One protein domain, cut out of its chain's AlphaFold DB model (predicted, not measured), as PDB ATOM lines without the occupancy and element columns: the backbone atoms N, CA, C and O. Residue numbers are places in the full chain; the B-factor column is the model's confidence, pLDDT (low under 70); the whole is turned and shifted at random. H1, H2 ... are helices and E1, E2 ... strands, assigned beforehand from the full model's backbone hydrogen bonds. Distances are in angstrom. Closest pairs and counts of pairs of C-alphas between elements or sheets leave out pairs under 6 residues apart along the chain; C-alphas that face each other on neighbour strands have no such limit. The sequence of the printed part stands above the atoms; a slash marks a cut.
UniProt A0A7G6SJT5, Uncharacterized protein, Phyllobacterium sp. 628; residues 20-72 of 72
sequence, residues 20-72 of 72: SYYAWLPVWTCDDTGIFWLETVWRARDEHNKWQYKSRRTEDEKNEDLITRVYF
ATOM      1  N   SER A  20     -32.962  27.670 -25.331       94.19
ATOM      2  CA  SER A  20     -32.398  26.621 -24.484       94.19
ATOM      3  C   SER A  20     -33.118  25.294 -24.728       94.19
ATOM      4  O   SER A  20     -34.348  25.257 -24.835       94.19
ATOM      5  N   TYR A  21     -32.365  24.202 -24.800       93.50
ATOM      6  CA  TYR A  21     -32.890  22.851 -24.952       93.50
ATOM      7  C   TYR A  21     -32.005  21.855 -24.213       93.50
ATOM      8  O   TYR A  21     -30.790  21.890 -24.349       93.50
ATOM      9  N   TYR A  22     -32.615  20.955 -23.449       93.75
ATOM     10  CA  TYR A  22     -31.894  19.858 -22.819       93.75
ATOM     11  C   TYR A  22     -31.888  18.640 -23.751       93.75
ATOM     12  O   TYR A  22     -32.951  18.157 -24.156       93.75
ATOM     13  N   ALA A  23     -30.696  18.176 -24.126       92.69
ATOM     14  CA  ALA A  23     -30.475  17.125 -25.112       92.69
ATOM     15  C   ALA A  23     -30.696  15.728 -24.513       92.69
ATOM     16  O   ALA A  23     -29.758  14.991 -24.224       92.69
ATOM     17  N   TRP A  24     -31.963  15.342 -24.352       93.56
ATOM     18  CA  TRP A  24     -32.341  13.992 -23.906       93.56
ATOM     19  C   TRP A  24     -31.908  12.881 -24.878       93.56
ATOM     20  O   TRP A  24     -31.780  11.724 -24.486       93.56
ATOM     21  N   LEU A  25     -31.678  13.234 -26.142       92.44
ATOM     22  CA  LEU A  25     -31.177  12.361 -27.201       92.44
ATOM     23  C   LEU A  25     -29.841  12.912 -27.718       92.44
ATOM     24  O   LEU A  25     -29.631  14.123 -27.617       92.44
ATOM     25  N   PRO A  26     -28.961  12.061 -28.275       92.75
ATOM     26  CA  PRO A  26     -27.705  12.514 -28.859       92.75
ATOM     27  C   PRO A  26     -27.975  13.489 -30.010       92.75
ATOM     28  O   PRO A  26     -28.692  13.159 -30.959       92.75
ATOM     29  N   VAL A  27     -27.404  14.691 -29.928       91.69
ATOM     30  CA  VAL A  27     -27.521  15.729 -30.961       91.69
ATOM     31  C   VAL A  27     -26.151  16.137 -31.486       91.69
ATOM     32  O   VAL A  27     -25.178  16.202 -30.740       91.69
ATOM     33  N   TRP A  28     -26.090  16.432 -32.782       90.75
ATOM     34  CA  TRP A  28     -24.915  17.033 -33.409       90.75
ATOM     35  C   TRP A  28     -25.027  18.551 -33.360       90.75
ATOM     36  O   TRP A  28     -25.994  19.131 -33.863       90.75
ATOM     37  N   THR A  29     -24.036  19.190 -32.752       89.12
ATOM     38  CA  THR A  29     -23.910  20.646 -32.713       89.12
ATOM     39  C   THR A  29     -23.220  21.156 -33.969       89.12
ATOM     40  O   THR A  29     -22.325  20.514 -34.506       89.12
ATOM     41  N   CYS A  30     -23.630  22.324 -34.456       86.81
ATOM     42  CA  CYS A  30     -23.042  22.927 -35.652       86.81
ATOM     43  C   CYS A  30     -21.747  23.707 -35.364       86.81
ATOM     44  O   CYS A  30     -21.025  24.036 -36.299       86.81
ATOM     45  N   ASP A  31     -21.486  24.060 -34.106       84.50
ATOM     46  CA  ASP A  31     -20.365  24.907 -33.669       84.50
ATOM     47  C   ASP A  31     -19.290  24.146 -32.880       84.50
ATOM     48  O   ASP A  31     -18.356  24.756 -32.361       84.50
ATOM     49  N   ASP A  32     -19.456  22.838 -32.722       80.38
ATOM     50  CA  ASP A  32     -18.552  21.994 -31.957       80.38
ATOM     51  C   ASP A  32     -18.486  20.603 -32.585       80.38
ATOM     52  O   ASP A  32     -19.447  20.138 -33.207       80.38
ATOM     53  N   THR A  33     -17.339  19.953 -32.440       78.31
ATOM     54  CA  THR A  33     -17.026  18.690 -33.107       78.31
ATOM     55  C   THR A  33     -17.367  17.544 -32.162       78.31
ATOM     56  O   THR A  33     -16.515  17.032 -31.438       78.31
ATOM     57  N   GLY A  34     -18.641  17.144 -32.124       80.94
ATOM     58  CA  GLY A  34     -19.058  16.057 -31.244       80.94
ATOM     59  C   GLY A  34     -20.556  15.788 -31.181       80.94
ATOM     60  O   GLY A  34     -21.385  16.518 -31.725       80.94
ATOM     61  N   ILE A  35     -20.877  14.697 -30.484       85.50
ATOM     62  CA  ILE A  35     -22.238  14.361 -30.067       85.50
ATOM     63  C   ILE A  35     -22.429  14.889 -28.649       85.50
ATOM     64  O   ILE A  35     -21.671  14.529 -27.752       85.50
ATOM     65  N   PHE A  36     -23.468  15.693 -28.465       87.00
ATOM     66  CA  PHE A  36     -23.875  16.254 -27.182       87.00
ATOM     67  C   PHE A  36     -25.061  15.449 -26.655       87.00
ATOM     68  O   PHE A  36     -26.039  15.233 -27.381       87.00
ATOM     69  N   TRP A  37     -24.983  14.977 -25.410       92.75
ATOM     70  CA  TRP A  37     -26.031  14.151 -24.805       92.75
ATOM     71  C   TRP A  37     -26.135  14.399 -23.301       92.75
ATOM     72  O   TRP A  37     -25.128  14.523 -22.615       92.75
ATOM     73  N   LEU A  38     -27.370  14.457 -22.793       92.69
ATOM     74  CA  LEU A  38     -27.694  14.723 -21.386       92.69
ATOM     75  C   LEU A  38     -27.162  16.069 -20.864       92.69
ATOM     76  O   LEU A  38     -26.894  16.239 -19.676       92.69
ATOM     77  N   GLU A  39     -27.075  17.063 -21.745       90.25
ATOM     78  CA  GLU A  39     -26.619  18.412 -21.417       90.25
ATOM     79  C   GLU A  39     -27.513  19.497 -22.028       90.25
ATOM     80  O   GLU A  39     -28.354  19.238 -22.896       90.25
ATOM     81  N   THR A  40     -27.367  20.735 -21.548       92.56
ATOM     82  CA  THR A  40     -28.140  21.866 -22.076       92.56
ATOM     83  C   THR A  40     -27.414  22.488 -23.260       92.56
ATOM     84  O   THR A  40     -26.317  23.015 -23.117       92.56
ATOM     85  N   VAL A  41     -28.077  22.511 -24.408       93.38
ATOM     86  CA  VAL A  41     -27.610  23.114 -25.657       93.38
ATOM     87  C   VAL A  41     -28.534  24.260 -26.073       93.38
ATOM     88  O   VAL A  41     -29.628  24.458 -25.531       93.38
ATOM     89  N   TRP A  42     -28.107  25.036 -27.056       93.50
ATOM     90  CA  TRP A  42     -28.987  25.936 -27.790       93.50
ATOM     91  C   TRP A  42     -29.591  25.193 -28.979       93.50
ATOM     92  O   TRP A  42     -28.899  24.432 -29.647       93.50
ATOM     93  N   ARG A  43     -30.868  25.425 -29.288       93.88
ATOM     94  CA  ARG A  43     -31.481  24.973 -30.544       93.88
ATOM     95  C   ARG A  43     -32.204  26.104 -31.254       93.88
ATOM     96  O   ARG A  43     -32.746  26.991 -30.598       93.88
ATOM     97  N   ALA A  44     -32.288  26.032 -32.573       93.06
ATOM     98  CA  ALA A  44     -33.121  26.920 -33.376       93.06
ATOM     99  C   ALA A  44     -33.589  26.225 -34.658       93.06
ATOM    100  O   ALA A  44     -32.975  25.247 -35.086       93.06
ATOM    101  N   ARG A  45     -34.666  26.719 -35.277       91.81
ATOM    102  CA  ARG A  45     -35.086  26.265 -36.610       91.81
ATOM    103  C   ARG A  45     -34.337  27.042 -37.685       91.81
ATOM    104  O   ARG A  45     -34.254  28.262 -37.587       91.81
ATOM    105  N   ASP A  46     -33.803  26.335 -38.671       87.19
ATOM    106  CA  ASP A  46     -33.229  26.952 -39.867       87.19
ATOM    107  C   ASP A  46     -34.312  27.336 -40.892       87.19
ATOM    108  O   ASP A  46     -35.512  27.140 -40.675       87.19
ATOM    109  N   GLU A  47     -33.871  27.860 -42.034       87.69
ATOM    110  CA  GLU A  47     -34.718  28.269 -43.165       87.69
ATOM    111  C   GLU A  47     -35.536  27.107 -43.767       87.69
ATOM    112  O   GLU A  47     -36.562  27.330 -44.405       87.69
ATOM    113  N   HIS A  48     -35.131  25.859 -43.514       87.62
ATOM    114  CA  HIS A  48     -35.787  24.635 -43.979       87.62
ATOM    115  C   HIS A  48     -36.628  23.963 -42.882       87.62
ATOM    116  O   HIS A  48     -37.010  22.799 -43.024       87.62
ATOM    117  N   ASN A  49     -36.901  24.659 -41.772       85.38
ATOM    118  CA  ASN A  49     -37.557  24.102 -40.591       85.38
ATOM    119  C   ASN A  49     -36.838  22.875 -40.001       85.38
ATOM    120  O   ASN A  49     -37.471  22.054 -39.340       85.38
ATOM    121  N   LYS A  50     -35.522  22.732 -40.160       89.75
ATOM    122  CA  LYS A  50     -34.717  21.713 -39.468       89.75
ATOM    123  C   LYS A  50     -34.178  22.271 -38.156       89.75
ATOM    124  O   LYS A  50     -33.952  23.470 -38.025       89.75
ATOM    125  N   TRP A  51     -34.020  21.408 -37.152       90.19
ATOM    126  CA  TRP A  51     -33.381  21.810 -35.901       90.19
ATOM    127  C   TRP A  51     -31.873  21.895 -36.104       90.19
ATOM    128  O   TRP A  51     -31.247  20.925 -36.520       90.19
ATOM    129  N   GLN A  52     -31.307  23.047 -35.773       92.69
ATOM    130  CA  GLN A  52     -29.878  23.219 -35.568       92.69
ATOM    131  C   GLN A  52     -29.601  23.312 -34.078       92.69
ATOM    132  O   GLN A  52     -30.400  23.891 -33.335       92.69
ATOM    133  N   TYR A  53     -28.465  22.765 -33.663       92.50
ATOM    134  CA  TYR A  53     -28.028  22.755 -32.277       92.50
ATOM    135  C   TYR A  53     -26.694  23.476 -32.157       92.50
ATOM    136  O   TYR A  53     -25.870  23.421 -33.071       92.50
ATOM    137  N   LYS A  54     -26.488  24.150 -31.032       91.31
ATOM    138  CA  LYS A  54     -25.207  24.738 -30.669       91.31
ATOM    139  C   LYS A  54     -24.827  24.361 -29.252       91.31
ATOM    140  O   LYS A  54     -25.685  24.360 -28.367       91.31
ATOM    141  N   SER A  55     -23.552  24.075 -29.055       88.81
ATOM    142  CA  SER A  55     -22.969  23.873 -27.741       88.81
ATOM    143  C   SER A  55     -23.178  25.123 -26.879       88.81
ATOM    144  O   SER A  55     -23.272  26.250 -27.375       88.81
ATOM    145  N   ARG A  56     -23.316  24.923 -25.566       86.19
ATOM    146  CA  ARG A  56     -23.246  26.021 -24.590       86.19
ATOM    147  C   ARG A  56     -21.823  26.316 -24.140       86.19
ATOM    148  O   ARG A  56     -21.635  27.311 -23.446       86.19
ATOM    149  N   ARG A  57     -20.877  25.457 -24.514       80.00
ATOM    150  CA  ARG A  57     -19.505  25.539 -24.045       80.00
ATOM    151  C   ARG A  57     -18.813  26.774 -24.589       80.00
ATOM    152  O   ARG A  57     -19.015  27.142 -25.753       80.00
ATOM    153  N   THR A  58     -18.004  27.403 -23.749       75.31
ATOM    154  CA  THR A  58     -17.119  28.491 -24.175       75.31
ATOM    155  C   THR A  58     -15.947  27.941 -24.985       75.31
ATOM    156  O   THR A  58     -15.676  26.741 -24.991       75.31
ATOM    157  N   GLU A  59     -15.246  28.817 -25.702       69.94
ATOM    158  CA  GLU A  59     -14.060  28.432 -26.479       69.94
ATOM    159  C   GLU A  59     -12.974  27.793 -25.594       69.94
ATOM    160  O   GLU A  59     -12.325  26.837 -26.010       69.94
ATOM    161  N   ASP A  60     -12.843  28.253 -24.347       63.62
ATOM    162  CA  ASP A  60     -11.912  27.697 -23.362       63.62
ATOM    163  C   ASP A  60     -12.270  26.257 -22.960       63.62
ATOM    164  O   ASP A  60     -11.406  25.384 -22.979       63.62
ATOM    165  N   GLU A  61     -13.549  25.978 -22.686       70.00
ATOM    166  CA  GLU A  61     -14.024  24.624 -22.364       70.00
ATOM    167  C   GLU A  61     -13.856  23.669 -23.555       70.00
ATOM    168  O   GLU A  61     -13.543  22.491 -23.381       70.00
ATOM    169  N   LYS A  62     -14.027  24.170 -24.787       67.88
ATOM    170  CA  LYS A  62     -13.765  23.390 -26.008       67.88
ATOM    171  C   LYS A  62     -12.283  23.047 -26.148       67.88
ATOM    172  O   LYS A  62     -11.946  21.923 -26.519       67.88
ATOM    173  N   ASN A  63     -11.400  23.993 -25.833       65.44
ATOM    174  CA  ASN A  63      -9.957  23.779 -25.880       65.44
ATOM    175  C   ASN A  63      -9.483  22.790 -24.808       65.44
ATOM    176  O   ASN A  63      -8.652  21.936 -25.105       65.44
ATOM    177  N   GLU A  64     -10.028  22.846 -23.594       68.31
ATOM    178  CA  GLU A  64      -9.687  21.902 -22.521       68.31
ATOM    179  C   GLU A  64     -10.090  20.454 -22.863       68.31
ATOM    180  O   GLU A  64      -9.325  19.514 -22.624       68.31
ATOM    181  N   ASP A  65     -11.239  20.266 -23.514       64.00
ATOM    182  CA  ASP A  65     -11.693  18.950 -23.980       64.00
ATOM    183  C   ASP A  65     -10.811  18.390 -25.110       64.00
ATOM    184  O   ASP A  65     -10.528  17.188 -25.159       64.00
ATOM    185  N   LEU A  66     -10.340  19.256 -26.017       62.38
ATOM    186  CA  LEU A  66      -9.381  18.885 -27.064       62.38
ATOM    187  C   LEU A  66      -8.034  18.476 -26.468       62.38
ATOM    188  O   LEU A  66      -7.471  17.464 -26.879       62.38
ATOM    189  N   ILE A  67      -7.543  19.232 -25.486       61.88
ATOM    190  CA  ILE A  67      -6.317  18.920 -24.746       61.88
ATOM    191  C   ILE A  67      -6.480  17.551 -24.080       61.88
ATOM    192  O   ILE A  67      -5.676  16.657 -24.326       61.88
ATOM    193  N   THR A  68      -7.564  17.329 -23.337       60.78
ATOM    194  CA  THR A  68      -7.820  16.065 -22.626       60.78
ATOM    195  C   THR A  68      -7.880  14.857 -23.568       60.78
ATOM    196  O   THR A  68      -7.307  13.815 -23.260       60.78
ATOM    197  N   ARG A  69      -8.503  14.987 -24.747       58.34
ATOM    198  CA  ARG A  69      -8.582  13.908 -25.751       58.34
ATOM    199  C   ARG A  69      -7.249  13.545 -26.409       58.34
ATOM    200  O   ARG A  69      -7.155  12.463 -26.974       58.34
ATOM    201  N   VAL A  70      -6.247  14.423 -26.377       60.28
ATOM    202  CA  VAL A  70      -4.917  14.161 -26.961       60.28
ATOM    203  C   VAL A  70      -4.009  13.394 -25.992       60.28
ATOM    204  O   VAL A  70      -3.049  12.760 -26.425       60.28
ATOM    205  N   TYR A  71      -4.313  13.410 -24.691       50.91
ATOM    206  CA  TYR A  71      -3.506  12.745 -23.661       50.91
ATOM    207  C   TYR A  71      -3.996  11.338 -23.267       50.91
ATOM    208  O   TYR A  71      -3.414  10.754 -22.351       50.91
ATOM    209  N   PHE A  72      -5.011  10.785 -23.944       47.78
ATOM    210  CA  PHE A  72      -5.520   9.422 -23.724       47.78
ATOM    211  C   PHE A  72      -5.504   8.576 -24.998       47.78
ATOM    212  O   PHE A  72      -5.909   9.092 -26.062       47.78
TER     213      PHE A  72
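AT A GLANCE: This is residues 20 to 72 of the 72 residues of an uncharacterized protein of Phyllobacterium sp. 628 (UniProt A0A7G6SJT5). A small three-stranded sheet, E1, E2 and E3, makes one end of an elongated model, and a helix, H1, reaches away from it as an arm, with residues 67 to 72 sticking out free. Between E1 and E2 the chain makes a long loop, residues 23 to 39, which folds back on itself where residues 27 to 28 pair with residues 35 to 36. The printed part has 53 residues, with three named strands followed by one named helix; the sheet's order is E1, E2, E3, antiparallel throughout. The class is mixed, helices and strands, with under half of the residues in named elements. The whole is only just loose, close to compact, with a radius of gyration of the C-alphas of 12.2 A and spans of 39 by 20 by 15 A.

IN THESE COORDINATES: E1 is residues 20 to 22, 7.0 A from first to last C-alpha, and begins at C-alpha 20 at (-32.398, 26.621, -24.484). E2, residues 40 to 45, is the longest strand at 16.7 A and ends at C-alpha 45 at (-35.086, 26.265, -36.610). E3, residues 51 to 54, measures 10.1 A. H1, residues 59 to 70, measures 17.0 A and ends at C-alpha 70 at (-4.917, 14.161, -26.961).

HOW THE PARTS SIT: E1, E2 and E3 form a meander, each strand the antiparallel neighbour of the one before. E1 and E2 are a hairpin with 120 degrees between their directions; the C-alphas of Tyr 22 and Thr 40 face each other at 4.3 A, and N 21 and O 41 are within hydrogen-bond range at 2.8 A. E2 and E3 are a hairpin with 140 degrees between their directions; the C-alphas of Arg 43 and Tyr 53 face each other at 4.5 A, and N 44 and O 52 are within hydrogen-bond range at 3.0 A. The pairing is staggered: E2 pairs with E1 over residues 40 to 42 and with E3 over residues 42 to 45. E1 and E3 are the edge strands and are apart. H1 is not on the sheet, with 0 pairs of C-alphas within 10 A, and is apart from E1 and from E2. In H1 every O i to N i+4 pair is within hydrogen-bond range.

THE WHOLE: The two C-alphas farthest apart, those of His 48 and Tyr 71, are 40.0 A from each other. The printed part has no cut and ends at Phe 72, the chain's last residue. The link from E1 to E2, 17 residues, is long; those from E2 to E3 and from E3 to H1 are tight. The mean pLDDT of the printed part is 82.0; residues 59 to 60 and 62 to 72 are under 70.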